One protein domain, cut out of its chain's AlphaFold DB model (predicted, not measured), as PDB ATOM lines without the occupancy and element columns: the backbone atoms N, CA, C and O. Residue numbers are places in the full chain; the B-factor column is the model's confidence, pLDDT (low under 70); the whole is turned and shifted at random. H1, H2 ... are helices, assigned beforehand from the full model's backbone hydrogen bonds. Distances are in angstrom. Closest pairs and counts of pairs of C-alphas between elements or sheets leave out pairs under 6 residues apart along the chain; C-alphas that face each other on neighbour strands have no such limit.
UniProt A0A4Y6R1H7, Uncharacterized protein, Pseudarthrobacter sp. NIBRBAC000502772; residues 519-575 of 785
ATOM      1  N   ASN A 519     158.802 153.447 132.020       79.75
ATOM      2  CA  ASN A 519     159.467 154.218 133.060       79.75
ATOM      3  C   ASN A 519     158.966 155.668 132.982       79.75
ATOM      4  O   ASN A 519     159.135 156.319 131.938       79.75
ATOM      5  N   PRO A 520     158.312 156.185 134.036       73.94
ATOM      6  CA  PRO A 520     157.621 157.450 133.877       73.94
ATOM      7  C   PRO A 520     158.564 158.658 133.848       73.94
ATOM      8  O   PRO A 520     158.165 159.667 133.271       73.94
ATOM      9  N   LEU A 521     159.801 158.564 134.366       78.06
ATOM     10  CA  LEU A 521     160.819 159.603 134.155       78.06
ATOM     11  C   LEU A 521     161.203 159.682 132.683       78.06
ATOM     12  O   LEU A 521     161.121 160.758 132.103       78.06
ATOM     13  N   ILE A 522     161.520 158.553 132.040       86.62
ATOM     14  CA  ILE A 522     161.821 158.522 130.598       86.62
ATOM     15  C   ILE A 522     160.630 159.037 129.785       86.62
ATOM     16  O   ILE A 522     160.791 159.867 128.890       86.62
ATOM     17  N   LYS A 523     159.412 158.591 130.117       85.06
ATOM     18  CA  LYS A 523     158.180 159.045 129.457       85.06
ATOM     19  C   LYS A 523     157.987 160.559 129.585       85.06
ATOM     20  O   LYS A 523     157.684 161.218 128.590       85.06
ATOM     21  N   THR A 524     158.168 161.101 130.786       82.31
ATOM     22  CA  THR A 524     158.015 162.537 131.069       82.31
ATOM     23  C   THR A 524     159.129 163.345 130.420       82.31
ATOM     24  O   THR A 524     158.851 164.377 129.820       82.31
ATOM     25  N   ALA A 525     160.369 162.857 130.447       86.81
ATOM     26  CA  ALA A 525     161.507 163.526 129.835       86.81
ATOM     27  C   ALA A 525     161.379 163.604 128.308       86.81
ATOM     28  O   ALA A 525     161.649 164.663 127.736       86.81
ATOM     29  N   ILE A 526     160.891 162.538 127.658       91.06
ATOM     30  CA  ILE A 526     160.570 162.542 126.223       91.06
ATOM     31  C   ILE A 526     159.428 163.513 125.918       91.06
ATOM     32  O   ILE A 526     159.525 164.281 124.962       91.06
ATOM     33  N   ALA A 527     158.360 163.500 126.721       86.56
ATOM     34  CA  ALA A 527     157.241 164.424 126.549       86.56
ATOM     35  C   ALA A 527     157.679 165.889 126.723       86.56
ATOM     36  O   ALA A 527     157.313 166.734 125.910       86.56
ATOM     37  N   GLY A 528     158.512 166.178 127.726       84.44
ATOM     38  CA  GLY A 528     159.073 167.505 127.980       84.44
ATOM     39  C   GLY A 528     160.028 167.979 126.882       84.44
ATOM     40  O   GLY A 528     160.071 169.166 126.581       84.44
ATOM     41  N   ALA A 529     160.747 167.062 126.228       89.69
ATOM     42  CA  ALA A 529     161.554 167.368 125.045       89.69
ATOM     43  C   ALA A 529     160.711 167.525 123.758       89.69
ATOM     44  O   ALA A 529     161.244 167.860 122.700       89.69
ATOM     45  N   GLY A 530     159.406 167.245 123.810       90.88
ATOM     46  CA  GLY A 530     158.464 167.325 122.693       90.88
ATOM     47  C   GLY A 530     158.502 166.121 121.746       90.88
ATOM     48  O   GLY A 530     157.452 165.615 121.355       90.88
ATOM     49  N   THR A 531     159.688 165.622 121.383       93.44
ATOM     50  CA  THR A 531     159.841 164.422 120.540       93.44
ATOM     51  C   THR A 531     160.943 163.502 121.055       93.44
ATOM     52  O   THR A 531     161.895 163.950 121.693       93.44
ATOM     53  N   VAL A 532     160.867 162.209 120.713       95.38
ATOM     54  CA  VAL A 532     161.933 161.251 121.049       95.38
ATOM     55  C   VAL A 532     163.272 161.650 120.424       95.38
ATOM     56  O   VAL A 532     164.298 161.519 121.071       95.38
ATOM     57  N   VAL A 533     163.284 162.210 119.209       95.25
ATOM     58  CA  VAL A 533     164.527 162.650 118.554       95.25
ATOM     59  C   VAL A 533     165.131 163.846 119.287       95.25
ATOM     60  O   VAL A 533     166.332 163.858 119.523       95.25
ATOM     61  N   ALA A 534     164.317 164.823 119.700       93.31
ATOM     62  CA  ALA A 534     164.788 165.950 120.504       93.31
ATOM     63  C   ALA A 534     165.352 165.490 121.858       93.31
ATOM     64  O   ALA A 534     166.412 165.956 122.267       93.31
ATOM     65  N   PHE A 535     164.695 164.523 122.502       95.06
ATOM     66  CA  PHE A 535     165.184 163.890 123.725       95.06
ATOM     67  C   PHE A 535     166.545 163.208 123.525       95.06
ATOM     68  O   PHE A 535     167.473 163.470 124.283       95.06
ATOM     69  N   LEU A 536     166.695 162.393 122.475       94.75
ATOM     70  CA  LEU A 536     167.960 161.720 122.159       94.75
ATOM     71  C   LEU A 536     169.081 162.713 121.822       94.75
ATOM     72  O   LEU A 536     170.215 162.531 122.252       94.75
ATOM     73  N   ARG A 537     168.773 163.791 121.093       93.19
ATOM     74  CA  ARG A 537     169.739 164.860 120.789       93.19
ATOM     75  C   ARG A 537     170.228 165.564 122.050       93.19
ATOM     76  O   ARG A 537     171.414 165.845 122.161       93.19
ATOM     77  N   ALA A 538     169.331 165.841 122.992       91.25
ATOM     78  CA  ALA A 538     169.675 166.535 124.227       91.25
ATOM     79  C   ALA A 538     170.602 165.705 125.141       91.25
ATOM     80  O   ALA A 538     171.373 166.287 125.899       91.25
ATOM     81  N   MET A 539     170.609 164.371 125.012       90.94
ATOM     82  CA  MET A 539     171.560 163.499 125.722       90.94
ATOM     83  C   MET A 539     173.002 163.586 125.220       90.94
ATOM     84  O   MET A 539     173.901 163.161 125.937       90.94
ATOM     85  N   VAL A 540     173.232 164.084 124.002       90.44
ATOM     86  CA  VAL A 540     174.583 164.188 123.424       90.44
ATOM     87  C   VAL A 540     175.428 165.223 124.171       90.44
ATOM     88  O   VAL A 540     176.647 165.091 124.247       90.44
ATOM     89  N   SER A 541     174.790 166.251 124.731       81.44
ATOM     90  CA  SER A 541     175.466 167.281 125.517       81.44
ATOM     91  C   SER A 541     175.666 166.831 126.973       81.44
ATOM     92  O   SER A 541     174.785 166.172 127.530       81.44
ATOM     93  N   PRO A 542     176.765 167.235 127.638       68.62
ATOM     94  CA  PRO A 542     176.974 166.947 129.055       68.62
ATOM     95  C   PRO A 542     175.827 167.493 129.920       68.62
ATOM     96  O   PRO A 542     175.479 168.669 129.823       68.62
ATOM     97  N   GLY A 543     175.258 166.649 130.785       70.62
ATOM     98  CA  GLY A 543     174.201 167.030 131.726       70.62
ATOM     99  C   GLY A 543     173.029 166.048 131.767       70.62
ATOM    100  O   GLY A 543     173.150 164.877 131.407       70.62
ATOM    101  N   SER A 544     171.883 166.529 132.246       75.81
ATOM    102  CA  SER A 544     170.622 165.783 132.256       75.81
ATOM    103  C   SER A 544     169.576 166.488 131.399       75.81
ATOM    104  O   SER A 544     169.411 167.701 131.510       75.81
ATOM    105  N   THR A 545     168.808 165.735 130.618       76.38
ATOM    106  CA  THR A 545     167.632 166.240 129.900       76.38
ATOM    107  C   THR A 545     166.388 165.942 130.723       76.38
ATOM    108  O   THR A 545     166.035 164.775 130.884       76.38
ATOM    109  N   ASN A 546     165.719 166.976 131.245       76.94
ATOM    110  CA  ASN A 546     164.524 166.823 132.090       76.94
ATOM    111  C   ASN A 546     164.735 165.814 133.244       76.94
ATOM    112  O   ASN A 546     163.896 164.949 133.479       76.94
ATOM    113  N   GLY A 547     165.896 165.876 133.910       75.94
ATOM    114  CA  GLY A 547     166.259 164.975 135.014       75.94
ATOM    115  C   GLY A 547     166.791 163.596 134.598       75.94
ATOM    116  O   GLY A 547     167.153 162.797 135.456       75.94
ATOM    117  N   VAL A 548     166.894 163.297 133.297       84.12
ATOM    118  CA  VAL A 548     167.437 162.026 132.792       84.12
ATOM    119  C   VAL A 548     168.841 162.231 132.226       84.12
ATOM    120  O   VAL A 548     169.031 162.988 131.273       84.12
ATOM    121  N   THR A 549     169.833 161.554 132.804       86.06
ATOM    122  CA  THR A 549     171.206 161.495 132.275       86.06
ATOM    123  C   THR A 549     171.354 160.359 131.262       86.06
ATOM    124  O   THR A 549     170.541 159.434 131.231       86.06
ATOM    125  N   TRP A 550     172.426 160.393 130.465       86.31
ATOM    126  CA  TRP A 550     172.803 159.287 129.578       86.31
ATOM    127  C   TRP A 550     172.907 157.950 130.333       86.31
ATOM    128  O   TRP A 550     172.250 156.978 129.967       86.31
ATOM    129  N   THR A 551     173.649 157.927 131.445       84.81
ATOM    130  CA  THR A 551     173.838 156.728 132.275       84.81
ATOM    131  C   THR A 551     172.513 156.169 132.793       84.81
ATOM    132  O   THR A 551     172.295 154.960 132.745       84.81
ATOM    133  N   HIS A 552     171.607 157.048 133.235       85.50
ATOM    134  CA  HIS A 552     170.268 156.660 133.678       85.50
ATOM    135  C   HIS A 552     169.426 156.109 132.515       85.50
ATOM    136  O   HIS A 552     168.768 155.084 132.653       85.50
ATOM    137  N   PHE A 553     169.465 156.723 131.332       90.06
ATOM    138  CA  PHE A 553     168.718 156.209 130.183       90.06
ATOM    139  C   PHE A 553     169.166 154.797 129.771       90.06
ATOM    140  O   PHE A 553     168.316 153.940 129.518       90.06
ATOM    141  N   VAL A 554     170.475 154.535 129.731       89.56
ATOM    142  CA  VAL A 554     171.014 153.211 129.367       89.56
ATOM    143  C   VAL A 554     170.648 152.152 130.397       89.56
ATOM    144  O   VAL A 554     170.258 151.047 130.011       89.56
ATOM    145  N   SER A 555     170.728 152.477 131.691       86.44
ATOM    146  CA  SER A 555     170.355 151.529 132.742       86.44
ATOM    147  C   SER A 555     168.876 151.148 132.642       86.44
ATOM    148  O   SER A 555     168.549 149.961 132.624       86.44
ATOM    149  N   VAL A 556     167.986 152.128 132.448       85.56
ATOM    150  CA  VAL A 556     166.547 151.885 132.261       85.56
ATOM    151  C   VAL A 556     166.259 151.123 130.970       85.56
ATOM    152  O   VAL A 556     165.397 150.243 130.955       85.56
ATOM    153  N   TRP A 557     166.971 151.421 129.881       90.00
ATOM    154  CA  TRP A 557     166.828 150.698 128.616       90.00
ATOM    155  C   TRP A 557     167.153 149.207 128.763       90.00
ATOM    156  O   TRP A 557     166.455 148.371 128.184       90.00
ATOM    157  N   ALA A 558     168.194 148.869 129.530       86.75
ATOM    158  CA  ALA A 558     168.586 147.488 129.798       86.75
ATOM    159  C   ALA A 558     167.633 146.784 130.780       86.75
ATOM    160  O   ALA A 558     167.335 145.604 130.597       86.75
ATOM    161  N   ALA A 559     167.134 147.505 131.791       80.12
ATOM    162  CA  ALA A 559     166.318 146.945 132.867       80.12
ATOM    163  C   ALA A 559     164.812 146.842 132.546       80.12
ATOM    164  O   ALA A 559     164.133 145.991 133.114       80.12
ATOM    165  N   SER A 560     164.268 147.686 131.655       81.31
ATOM    166  CA  SER A 560     162.823 147.768 131.375       81.31
ATOM    167  C   SER A 560     162.488 147.502 129.896       81.31
ATOM    168  O   SER A 560     162.534 148.423 129.066       81.31
ATOM    169  N   PRO A 561     162.063 146.269 129.546       84.06
ATOM    170  CA  PRO A 561     161.587 145.925 128.203       84.06
ATOM    171  C   PRO A 561     160.448 146.824 127.700       84.06
ATOM    172  O   PRO A 561     160.387 147.163 126.515       84.06
ATOM    173  N   GLU A 562     159.551 147.256 128.583       82.69
ATOM    174  CA  GLU A 562     158.402 148.108 128.269       82.69
ATOM    175  C   GLU A 562     158.851 149.512 127.873       82.69
ATOM    176  O   GLU A 562     158.373 150.056 126.870       82.69
ATOM    177  N   THR A 563     159.805 150.081 128.616       87.00
ATOM    178  CA  THR A 563     160.396 151.389 128.303       87.00
ATOM    179  C   THR A 563     161.176 151.328 127.003       87.00
ATOM    180  O   THR A 563     160.950 152.154 126.115       87.00
ATOM    181  N   LYS A 564     162.017 150.303 126.834       92.00
ATOM    182  CA  LYS A 564     162.732 150.030 125.584       92.00
ATOM    183  C   LYS A 564     161.770 149.985 124.393       92.00
ATOM    184  O   LYS A 564     161.941 150.715 123.415       92.00
ATOM    185  N   ASN A 565     160.708 149.186 124.480       91.69
ATOM    186  CA  ASN A 565     159.721 149.061 123.405       91.69
ATOM    187  C   ASN A 565     158.928 150.353 123.169       91.69
ATOM    188  O   ASN A 565     158.584 150.659 122.024       91.69
ATOM    189  N   TYR A 566     158.657 151.135 124.216       91.56
ATOM    190  CA  TYR A 566     158.047 152.456 124.094       91.56
ATOM    191  C   TYR A 566     158.928 153.427 123.308       91.56
ATOM    192  O   TYR A 566     158.450 154.005 122.329       91.56
ATOM    193  N   VAL A 567     160.206 153.545 123.666       95.62
ATOM    194  CA  VAL A 567     161.158 154.426 122.974       95.62
ATOM    195  C   VAL A 567     161.343 153.984 121.521       95.62
ATOM    196  O   VAL A 567     161.211 154.809 120.618       95.62
ATOM    197  N   LYS A 568     161.533 152.680 121.265       96.12
ATOM    198  CA  LYS A 568     161.623 152.131 119.898       96.12
ATOM    199  C   LYS A 568     160.395 152.468 119.060       96.12
ATOM    200  O   LYS A 568     160.525 152.841 117.899       96.12
ATOM    201  N   ARG A 569     159.194 152.331 119.626       95.06
ATOM    202  CA  ARG A 569     157.940 152.645 118.927       95.06
ATOM    203  C   ARG A 569     157.834 154.131 118.602       95.06
ATOM    204  O   ARG A 569     157.482 154.456 117.474       95.06
ATOM    205  N   LEU A 570     158.164 155.016 119.542       96.12
ATOM    206  CA  LEU A 570     158.212 156.452 119.258       96.12
ATOM    207  C   LEU A 570     159.212 156.762 118.142       96.12
ATOM    208  O   LEU A 570     158.887 157.523 117.238       96.12
ATOM    209  N   PHE A 571     160.393 156.142 118.179       96.81
ATOM    210  CA  PHE A 571     161.443 156.362 117.186       96.81
ATOM    211  C   PHE A 571     161.055 155.845 115.793       96.81
ATOM    212  O   PHE A 571     161.285 156.532 114.802       96.81
ATOM    213  N   ARG A 572     160.409 154.677 115.695       94.44
ATOM    214  CA  ARG A 572     159.841 154.155 114.433       94.44
ATOM    215  C   ARG A 572     158.757 155.070 113.873       94.44
ATOM    216  O   ARG A 572     158.696 155.313 112.674       94.44
ATOM    217  N   ASN A 573     157.923 155.618 114.752       94.25
ATOM    218  CA  ASN A 573     156.800 156.467 114.366       94.25
ATOM    219  C   ASN A 573     157.206 157.890 113.961       94.25
ATOM    220  O   ASN A 573     156.343 158.633 113.501       94.25
ATOM    221  N   VAL A 574     158.487 158.265 114.073       94.62
ATOM    222  CA  VAL A 574     158.993 159.512 113.471       94.62
ATOM    223  C   VAL A 574     158.769 159.498 111.957       94.62
ATOM    224  O   VAL A 574     158.381 160.512 111.383       94.62
ATOM    225  N   GLN A 575     158.960 158.336 111.324       92.81
ATOM    226  CA  GLN A 575     158.615 158.100 109.926       92.81
ATOM    227  C   GLN A 575     157.989 156.701 109.782       92.81
ATOM    228  O   GLN A 575     158.710 155.716 109.594       92.81
TER     229      GLN A 575
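Overview. This is residues 519 to 575 of the 785 residues of an uncharacterized protein of Pseudarthrobacter sp. NIBRBAC000502772 (UniProt A0A4Y6R1H7). H4, the longest helix, and H1 run side by side the same way, while H2 is set crosswise near the last residues of both and H3 makes a corner with the first residues of H4. The long link from H2 to H3 loops round at the side of the domain and holds a short antiparallel pairing of residues 544 to 545 with residues 548 to 549. The printed part has 57 residues with four named helices, H1 to H4 in that order along the chain, and no named strand; the class is all helix, with 38 residues in helices. It is compact, with a radius of gyration of the C-alphas of 10.3 A, and rounded, with spans of 26 by 25 by 16 A.

Arrangement. H4, residues 561 to 572, touches H2, residues 532 to 538, with residues 567 to 571 alone. The closest C-alphas of these two helices are those of Val 532 and Phe 571, 6.3 A apart, and their lines are about perpendicular, at 85 degrees. H3, residues 550 to 559, and H4 touch only at the corner by their link, H4 with residues 563 to 564 alone; the closest C-alphas are those of Trp 557 and Lys 564, 5.1 A apart. H3 and H4 run opposite ways at a steep tilt of 63 degrees. H1, residues 520 to 528, and H4 are close but not clearly touching, with the closest C-alphas, those of Ile 522 and Thr 563, 7.6 A apart. They run the same way at a shallow tilt of 19 degrees. H1 and H3 are also close but not clearly touching; their closest C-alphas, those of Ile 522 and Phe 553, are 7.3 A apart, and they run opposite ways at a steep tilt of 49 degrees. H1 and H2 touch only at the corner by their link, where the closest C-alphas, those of Ile 526 and Phe 535, are 5.4 A apart; their lines are about perpendicular, at 85 degrees. H2 and H3 are apart. In H1, H2, H3 and H4 every O i to N i+4 pair is within hydrogen-bond range.

Along the chain. H4 is 16.1 A long from C-alpha 561 at (161.587, 145.925, 128.203) to C-alpha 572 at (159.841, 154.155, 114.433). H3 measures 14.3 A from C-alpha 550 to C-alpha 559. H1 begins with C-alpha 520 at (157.621, 157.450, 133.877) and measures 11.7 A to C-alpha 528. H2 measures 9.9 A from C-alpha 532 to C-alpha 538.

Size, cuts and confidence. The two C-alphas farthest apart are those of Gly 543 and Gln 575, at 28.2 A. The printed part has no cut. The link from H2 to H3, with 11 residues between them, is long; the links from H1 to H2 and from H3 to H4 are tight. The mean pLDDT of the printed part is 87.3, and residue 542 is the one printed residue under 70.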